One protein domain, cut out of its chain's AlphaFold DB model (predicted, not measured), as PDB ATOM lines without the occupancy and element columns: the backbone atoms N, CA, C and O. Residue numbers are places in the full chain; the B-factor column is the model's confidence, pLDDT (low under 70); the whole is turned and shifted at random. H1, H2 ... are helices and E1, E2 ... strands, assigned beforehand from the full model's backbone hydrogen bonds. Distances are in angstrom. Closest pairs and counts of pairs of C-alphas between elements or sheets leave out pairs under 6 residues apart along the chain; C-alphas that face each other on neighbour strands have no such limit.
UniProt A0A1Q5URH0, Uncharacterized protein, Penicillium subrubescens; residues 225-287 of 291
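This is residues 225 to 287 of the 291 residues of an uncharacterized protein of Penicillium subrubescens (UniProt A0A1Q5URH0). With little regular structure, the model is mostly loops: a small hairpin of two strands, E1 and E2, makes one end, two short helices, H1 and H2, lie midway, and the looping stretch 253 to 281 makes the other end. Of 63 printed residues, 16 are in named elements, in the order E1 E2 H1 H2, class mixed, the sheet antiparallel. The whole is compact, with a radius of gyration of the C-alphas of 12.1 A and spans of 35 by 25 by 16 A.

E1, residues 227 to 229, and E2, residues 236 to 238, form an antiparallel hairpin at 141 degrees, with N 228 and O 237 2.8 A apart, within hydrogen-bond range. H1, residues 248 to 252, and H2, residues 282 to 286, are close but not clearly touching; their closest C-alphas, of Tyr 249 and Asn 282, are 7.5 A apart. In both helices every O i to N i+4 pair is within hydrogen-bond range. H2 is apart from E1 and E2.

E1 begins at C-alpha 227 (37.106, 78.542, 26.044) and spans 6.9 A, E2 7.2 A, H1 6.0 A. H2 spans 6.3 A, ending at C-alpha 286 (48.391, 86.947, 21.283).

The farthest C-alphas, of Ala 225 and Asp 266, are 37.1 A apart. The printed part has no cut; the link H1 to H2 is long, 29 residues. pLDDT is under 70 at residues 225, 254 to 273 and 277 to 287.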
ATOM      1  N   ALA A 225      32.107  77.549  21.138       63.66
ATOM      2  CA  ALA A 225      33.334  76.810  21.386       63.66
ATOM      3  C   ALA A 225      33.749  77.080  22.842       63.66
ATOM      4  O   ALA A 225      33.994  78.241  23.185       63.66
ATOM      5  N   PRO A 226      33.788  76.062  23.722       85.75
ATOM      6  CA  PRO A 226      34.171  76.288  25.102       85.75
ATOM      7  C   PRO A 226      35.584  76.871  25.103       85.75
ATOM      8  O   PRO A 226      36.467  76.379  24.399       85.75
ATOM      9  N   TYR A 227      35.785  77.960  25.839       89.62
ATOM     10  CA  TYR A 227      37.106  78.542  26.044       89.62
ATOM     11  C   TYR A 227      37.671  78.026  27.370       89.62
ATOM     12  O   TYR A 227      36.930  77.871  28.341       89.62
ATOM     13  N   PHE A 228      38.979  77.790  27.425       92.81
ATOM     14  CA  PHE A 228      39.720  77.549  28.663       92.81
ATOM     15  C   PHE A 228      40.768  78.649  28.858       92.81
ATOM     16  O   PHE A 228      41.156  79.330  27.906       92.81
ATOM     17  N   ILE A 229      41.214  78.848  30.096       89.12
ATOM     18  CA  ILE A 229      42.301  79.777  30.417       89.12
ATOM     19  C   ILE A 229      43.553  78.939  30.629       89.12
ATOM     20  O   ILE A 229      43.616  78.161  31.577       89.12
ATOM     21  N   CYS A 230      44.542  79.098  29.751       91.56
ATOM     22  CA  CYS A 230      45.799  78.365  29.860       91.56
ATOM     23  C   CYS A 230      46.516  78.699  31.174       91.56
ATOM     24  O   CYS A 230      46.769  79.872  31.446       91.56
ATOM     25  N   VAL A 231      46.911  77.682  31.946       85.75
ATOM     26  CA  VAL A 231      47.601  77.878  33.236       85.75
ATOM     27  C   VAL A 231      49.009  78.468  33.091       85.75
ATOM     28  O   VAL A 231      49.489  79.125  34.007       85.75
ATOM     29  N   ALA A 232      49.656  78.281  31.934       83.94
ATOM     30  CA  ALA A 232      51.017  78.757  31.682       83.94
ATOM     31  C   ALA A 232      51.076  80.231  31.232       83.94
ATOM     32  O   ALA A 232      51.935  80.980  31.688       83.94
ATOM     33  N   CYS A 233      50.175  80.668  30.340       84.06
ATOM     34  CA  CYS A 233      50.184  82.036  29.793       84.06
ATOM     35  C   CYS A 233      48.961  82.891  30.156       84.06
ATOM     36  O   CYS A 233      48.861  84.032  29.697       84.06
ATOM     37  N   CYS A 234      48.011  82.357  30.928       84.38
ATOM     38  CA  CYS A 234      46.773  83.028  31.344       84.38
ATOM     39  C   CYS A 234      45.931  83.594  30.183       84.38
ATOM     40  O   CYS A 234      45.163  84.538  30.370       84.38
ATOM     41  N   THR A 235      46.080  83.046  28.975       84.38
ATOM     42  CA  THR A 235      45.347  83.492  27.781       84.38
ATOM     43  C   THR A 235      44.135  82.595  27.555       84.38
ATOM     44  O   THR A 235      44.249  81.370  27.638       84.38
ATOM     45  N   ALA A 236      42.978  83.199  27.270       87.69
ATOM     46  CA  ALA A 236      41.773  82.463  26.905       87.69
ATOM     47  C   ALA A 236      41.938  81.842  25.510       87.69
ATOM     48  O   ALA A 236      42.305  82.529  24.555       87.69
ATOM     49  N   ARG A 237      41.686  80.538  25.386       89.88
ATOM     50  CA  ARG A 237      41.872  79.769  24.151       89.88
ATOM     51  C   ARG A 237      40.689  78.835  23.906       89.88
ATOM     52  O   ARG A 237      40.071  78.393  24.869       89.88
ATOM     53  N   PRO A 238      40.380  78.496  22.644       92.75
ATOM     54  CA  PRO A 238      39.438  77.423  22.341       92.75
ATOM     55  C   PRO A 238      39.873  76.102  22.994       92.75
ATOM     56  O   PRO A 238      41.043  75.739  22.893       92.75
ATOM     57  N   LYS A 239      38.942  75.351  23.591       90.88
ATOM     58  CA  LYS A 239      39.199  74.078  24.297       90.88
ATOM     59  C   LYS A 239      39.860  73.000  23.436       90.88
ATOM     60  O   LYS A 239      40.577  72.158  23.948       90.88
ATOM     61  N   ARG A 240      39.700  73.062  22.109       92.19
ATOM     62  CA  ARG A 240      40.429  72.194  21.162       92.19
ATOM     63  C   ARG A 240      41.953  72.388  21.171       92.19
ATOM     64  O   ARG A 240      42.653  71.615  20.538       92.19
ATOM     65  N   LEU A 241      42.441  73.459  21.799       89.56
ATOM     66  CA  LEU A 241      43.863  73.758  21.975       89.56
ATOM     67  C   LEU A 241      44.336  73.469  23.408       89.56
ATOM     68  O   LEU A 241      45.408  73.944  23.778       89.56
ATOM     69  N   GLU A 242      43.517  72.806  24.226       94.06
ATOM     70  CA  GLU A 242      43.853  72.410  25.592       94.06
ATOM     71  C   GLU A 242      44.571  71.062  25.588       94.06
ATOM     72  O   GLU A 242      44.055  70.089  25.044       94.06
ATOM     73  N   ASP A 243      45.720  71.018  26.250       90.44
ATOM     74  CA  ASP A 243      46.397  69.794  26.656       90.44
ATOM     75  C   ASP A 243      46.788  69.932  28.135       90.44
ATOM     76  O   ASP A 243      47.536  70.836  28.502       90.44
ATOM     77  N   GLU A 244      46.177  69.128  29.009       93.00
ATOM     78  CA  GLU A 244      46.347  69.189  30.475       93.00
ATOM     79  C   GLU A 244      46.203  70.605  31.097       93.00
ATOM     80  O   GLU A 244      46.870  70.966  32.067       93.00
ATOM     81  N   GLY A 245      45.326  71.450  30.541       89.19
ATOM     82  CA  GLY A 245      45.136  72.841  30.990       89.19
ATOM     83  C   GLY A 245      46.213  73.824  30.499       89.19
ATOM     84  O   GLY A 245      46.155  75.028  30.785       89.19
ATOM     85  N   ILE A 246      47.179  73.353  29.713       88.75
ATOM     86  CA  ILE A 246      48.183  74.141  28.999       88.75
ATOM     87  C   ILE A 246      47.715  74.298  27.544       88.75
ATOM     88  O   ILE A 246      47.060  73.425  26.988       88.75
ATOM     89  N   CYS A 247      47.970  75.449  26.914       90.50
ATOM     90  CA  CYS A 247      47.645  75.601  25.495       90.50
ATOM     91  C   CYS A 247      48.745  75.027  24.614       90.50
ATOM     92  O   CYS A 247      49.913  75.168  24.965       90.50
ATOM     93  N   VAL A 248      48.376  74.477  23.455       89.38
ATOM     94  CA  VAL A 248      49.322  73.921  22.463       89.38
ATOM     95  C   VAL A 248      50.504  74.865  22.204       89.38
ATOM     96  O   VAL A 248      51.642  74.427  22.220       89.38
ATOM     97  N   TYR A 249      50.277  76.181  22.127       83.69
ATOM     98  CA  TYR A 249      51.360  77.165  21.960       83.69
ATOM     99  C   TYR A 249      52.378  77.194  23.112       83.69
ATOM    100  O   TYR A 249      53.559  77.433  22.894       83.69
ATOM    101  N   CYS A 250      51.927  77.008  24.354       83.31
ATOM    102  CA  CYS A 250      52.815  76.914  25.515       83.31
ATOM    103  C   CYS A 250      53.485  75.543  25.620       83.31
ATOM    104  O   CYS A 250      54.538  75.451  26.242       83.31
ATOM    105  N   PHE A 251      52.866  74.508  25.050       81.62
ATOM    106  CA  PHE A 251      53.413  73.160  25.004       81.62
ATOM    107  C   PHE A 251      54.515  73.036  23.941       81.62
ATOM    108  O   PHE A 251      55.591  72.530  24.235       81.62
ATOM    109  N   GLU A 252      54.279  73.563  22.735       79.06
ATOM    110  CA  GLU A 252      55.248  73.601  21.627       79.06
ATOM    111  C   GLU A 252      56.400  74.570  21.900       79.06
ATOM    112  O   GLU A 252      57.549  74.301  21.556       79.06
ATOM    113  N   HIS A 253      56.109  75.691  22.559       74.00
ATOM    114  CA  HIS A 253      57.107  76.696  22.903       74.00
ATOM    115  C   HIS A 253      57.121  76.922  24.415       74.00
ATOM    116  O   HIS A 253      56.570  77.928  24.892       74.00
ATOM    117  N   PRO A 254      57.738  75.998  25.179       61.34
ATOM    118  CA  PRO A 254      57.940  76.173  26.604       61.34
ATOM    119  C   PRO A 254      58.811  77.418  26.815       61.34
ATOM    120  O   PRO A 254      60.025  77.411  26.656       61.34
ATOM    121  N   THR A 255      58.130  78.513  27.153       55.50
ATOM    122  CA  THR A 255      58.661  79.760  27.714       55.50
ATOM    123  C   THR A 255      59.606  80.593  26.836       55.50
ATOM    124  O   THR A 255      60.824  80.534  26.950       55.50
ATOM    125  N   GLN A 256      59.020  81.493  26.041       54.81
ATOM    126  CA  GLN A 256      59.668  82.739  25.609       54.81
ATOM    127  C   GLN A 256      59.039  83.888  26.417       54.81
ATOM    128  O   GLN A 256      57.834  84.118  26.289       54.81
ATOM    129  N   TYR A 257      59.792  84.578  27.279       52.00
ATOM    130  CA  TYR A 257      59.292  85.626  28.190       52.00
ATOM    131  C   TYR A 257      59.801  87.007  27.771       52.00
ATOM    132  O   TYR A 257      60.981  87.253  27.909       52.00
ATOM    133  N   CYS A 258      58.964  87.939  27.297       48.25
ATOM    134  CA  CYS A 258      59.470  89.234  26.817       48.25
ATOM    135  C   CYS A 258      59.503  90.318  27.900       48.25
ATOM    136  O   CYS A 258      58.580  90.450  28.711       48.25
ATOM    137  N   VAL A 259      60.519  91.176  27.779       44.62
ATOM    138  CA  VAL A 259      60.801  92.342  28.628       44.62
ATOM    139  C   VAL A 259      59.655  93.367  28.645       44.62
ATOM    140  O   VAL A 259      59.377  93.970  29.680       44.62
ATOM    141  N   LYS A 260      58.918  93.550  27.536       46.22
ATOM    142  CA  LYS A 260      57.853  94.574  27.435       46.22
ATOM    143  C   LYS A 260      56.632  94.313  28.331       46.22
ATOM    144  O   LYS A 260      55.846  95.231  28.541       46.22
ATOM    145  N   GLY A 261      56.466  93.097  28.857       49.62
ATOM    146  CA  GLY A 261      55.313  92.711  29.680       49.62
ATOM    147  C   GLY A 261      55.559  92.637  31.192       49.62
ATOM    148  O   GLY A 261      54.638  92.259  31.909       49.62
ATOM    149  N   GLY A 262      56.766  92.947  31.686       43.97
ATOM    150  CA  GLY A 262      57.103  92.751  33.105       43.97
ATOM    151  C   GLY A 262      57.222  91.273  33.504       43.97
ATOM    152  O   GLY A 262      56.794  90.885  34.587       43.97
ATOM    153  N   HIS A 263      57.765  90.441  32.613       51.91
ATOM    154  CA  HIS A 263      58.088  89.040  32.874       51.91
ATOM    155  C   HIS A 263      59.611  88.897  32.772       51.91
ATOM    156  O   HIS A 263      60.177  89.237  31.737       51.91
ATOM    157  N   GLU A 264      60.261  88.515  33.869       39.62
ATOM    158  CA  GLU A 264      61.716  88.568  34.047       39.62
ATOM    159  C   GLU A 264      62.466  87.662  33.058       39.62
ATOM    160  O   GLU A 264      62.529  86.454  33.246       39.62
ATOM    161  N   ASP A 265      63.036  88.258  32.009       46.72
ATOM    162  CA  ASP A 265      64.295  87.825  31.396       46.72
ATOM    163  C   ASP A 265      64.811  88.949  30.480       46.72
ATOM    164  O   ASP A 265      64.179  89.295  29.480       46.72
ATOM    165  N   ASP A 266      65.958  89.545  30.822       43.19
ATOM    166  CA  ASP A 266      66.603  90.675  30.124       43.19
ATOM    167  C   ASP A 266      67.248  90.256  28.786       43.19
ATOM    168  O   ASP A 266      68.426  90.508  28.515       43.19
ATOM    169  N   LYS A 267      66.495  89.579  27.915       54.41
ATOM    170  CA  LYS A 267      66.943  89.250  26.558       54.41
ATOM    171  C   LYS A 267      65.969  89.812  25.533       54.41
ATOM    172  O   LYS A 267      64.766  89.584  25.577       54.41
ATOM    173  N   ILE A 268      66.525  90.588  24.603       54.03
ATOM    174  CA  ILE A 268      65.796  91.271  23.522       54.03
ATOM    175  C   ILE A 268      65.289  90.259  22.475       54.03
ATOM    176  O   ILE A 268      64.371  90.559  21.716       54.03
ATOM    177  N   SER A 269      65.849  89.048  22.454       62.09
ATOM    178  CA  SER A 269      65.488  87.982  21.525       62.09
ATOM    179  C   SER A 269      65.461  86.612  22.207       62.09
ATOM    180  O   SER A 269      66.291  86.305  23.066       62.09
ATOM    181  N   PHE A 270      64.506  85.778  21.792       64.81
ATOM    182  CA  PHE A 270      64.337  84.393  22.238       64.81
ATOM    183  C   PHE A 270      64.564  83.457  21.066       64.81
ATOM    184  O   PHE A 270      63.991  83.669  20.005       64.81
ATOM    185  N   VAL A 271      65.378  82.425  21.254       64.19
ATOM    186  CA  VAL A 271      65.562  81.380  20.245       64.19
ATOM    187  C   VAL A 271      64.554  80.273  20.545       64.19
ATOM    188  O   VAL A 271      64.490  79.810  21.684       64.19
ATOM    189  N   ASP A 272      63.709  79.906  19.583       66.00
ATOM    190  CA  ASP A 272      62.811  78.755  19.731       66.00
ATOM    191  C   ASP A 272      63.569  77.418  19.658       66.00
ATOM    192  O   ASP A 272      64.781  77.366  19.431       66.00
ATOM    193  N   SER A 273      62.848  76.317  19.872       61.72
ATOM    194  CA  SER A 273      63.361  74.949  19.725       61.72
ATOM    195  C   SER A 273      63.930  74.654  18.332       61.72
ATOM    196  O   SER A 273      64.736  73.735  18.196       61.72
ATOM    197  N   ASP A 274      63.545  75.441  17.328       72.56
ATOM    198  CA  ASP A 274      63.938  75.298  15.927       72.56
ATOM    199  C   ASP A 274      65.111  76.217  15.543       72.56
ATOM    200  O   ASP A 274      65.575  76.198  14.403       72.56
ATOM    201  N   GLY A 275      65.629  77.015  16.483       76.25
ATOM    202  CA  GLY A 275      66.750  77.924  16.254       76.25
ATOM    203  C   GLY A 275      66.372  79.307  15.705       76.25
ATOM    204  O   GLY A 275      67.271  80.098  15.417       76.25
ATOM    205  N   HIS A 276      65.087  79.641  15.567       70.19
ATOM    206  CA  HIS A 276      64.646  80.957  15.099       70.19
ATOM    207  C   HIS A 276      64.574  81.970  16.240       70.19
ATOM    208  O   HIS A 276      64.046  81.696  17.318       70.19
ATOM    209  N   CYS A 277      65.068  83.181  15.979       68.81
ATOM    210  CA  CYS A 277      64.998  84.305  16.909       68.81
ATOM    211  C   CYS A 277      63.636  85.012  16.830       68.81
ATOM    212  O   CYS A 277      63.212  85.438  15.757       68.81
ATOM    213  N   HIS A 278      62.999  85.226  17.980       65.62
ATOM    214  CA  HIS A 278      61.733  85.941  18.137       65.62
ATOM    215  C   HIS A 278      61.912  87.144  19.061       65.62
ATOM    216  O   HIS A 278      62.499  87.029  20.136       65.62
ATOM    217  N   GLU A 279      61.378  88.299  18.663       63.59
ATOM    218  CA  GLU A 279      61.468  89.559  19.427       63.59
ATOM    219  C   GLU A 279      60.335  89.729  20.459       63.59
ATOM    220  O   GLU A 279      60.349  90.645  21.282       63.59
ATOM    221  N   VAL A 280      59.316  88.864  20.416       65.81
ATOM    222  CA  VAL A 280      58.080  88.995  21.204       65.81
ATOM    223  C   VAL A 280      57.651  87.657  21.790       65.81
ATOM    224  O   VAL A 280      57.668  86.637  21.110       65.81
ATOM    225  N   CYS A 281      57.206  87.672  23.049       65.69
ATOM    226  CA  CYS A 281      56.720  86.471  23.725       65.69
ATOM    227  C   CYS A 281      55.350  86.027  23.223       65.69
ATOM    228  O   CYS A 281      54.578  86.811  22.668       65.69
ATOM    229  N   ASN A 282      54.987  84.789  23.559       61.22
ATOM    230  CA  ASN A 282      53.682  84.204  23.238       61.22
ATOM    231  C   ASN A 282      52.497  85.049  23.732       61.22
ATOM    232  O   ASN A 282      51.445  85.081  23.091       61.22
ATOM    233  N   ARG A 283      52.661  85.785  24.839       61.09
ATOM    234  CA  ARG A 283      51.625  86.684  25.362       61.09
ATOM    235  C   ARG A 283      51.458  87.935  24.494       61.09
ATOM    236  O   ARG A 283      50.336  88.240  24.100       61.09
ATOM    237  N   CYS A 284      52.555  88.600  24.133       66.44
ATOM    238  CA  CYS A 284      52.541  89.769  23.246       66.44
ATOM    239  C   CYS A 284      52.159  89.414  21.803       66.44
ATOM    240  O   CYS A 284      51.514  90.210  21.135       66.44
ATOM    241  N   ARG A 285      52.465  88.197  21.335       64.50
ATOM    242  CA  ARG A 285      51.953  87.674  20.057       64.50
ATOM    243  C   ARG A 285      50.430  87.537  20.034       64.50
ATOM    244  O   ARG A 285      49.820  87.660  18.980       64.50
ATOM    245  N   SER A 286      49.826  87.242  21.184       62.41
ATOM    246  CA  SER A 286      48.391  86.947  21.283       62.41
ATOM    247  C   SER A 286      47.523  88.189  21.465       62.41
ATOM    248  O   SER A 286      46.342  88.143  21.148       62.41
ATOM    249  N   ASN A 287      48.108  89.273  21.972       61.28
ATOM    250  CA  ASN A 287      47.493  90.589  22.069       61.28
ATOM    251  C   ASN A 287      48.448  91.596  21.419       61.28
ATOM    252  O   ASN A 287      49.230  92.227  22.134       61.28
TER     253      ASN A 287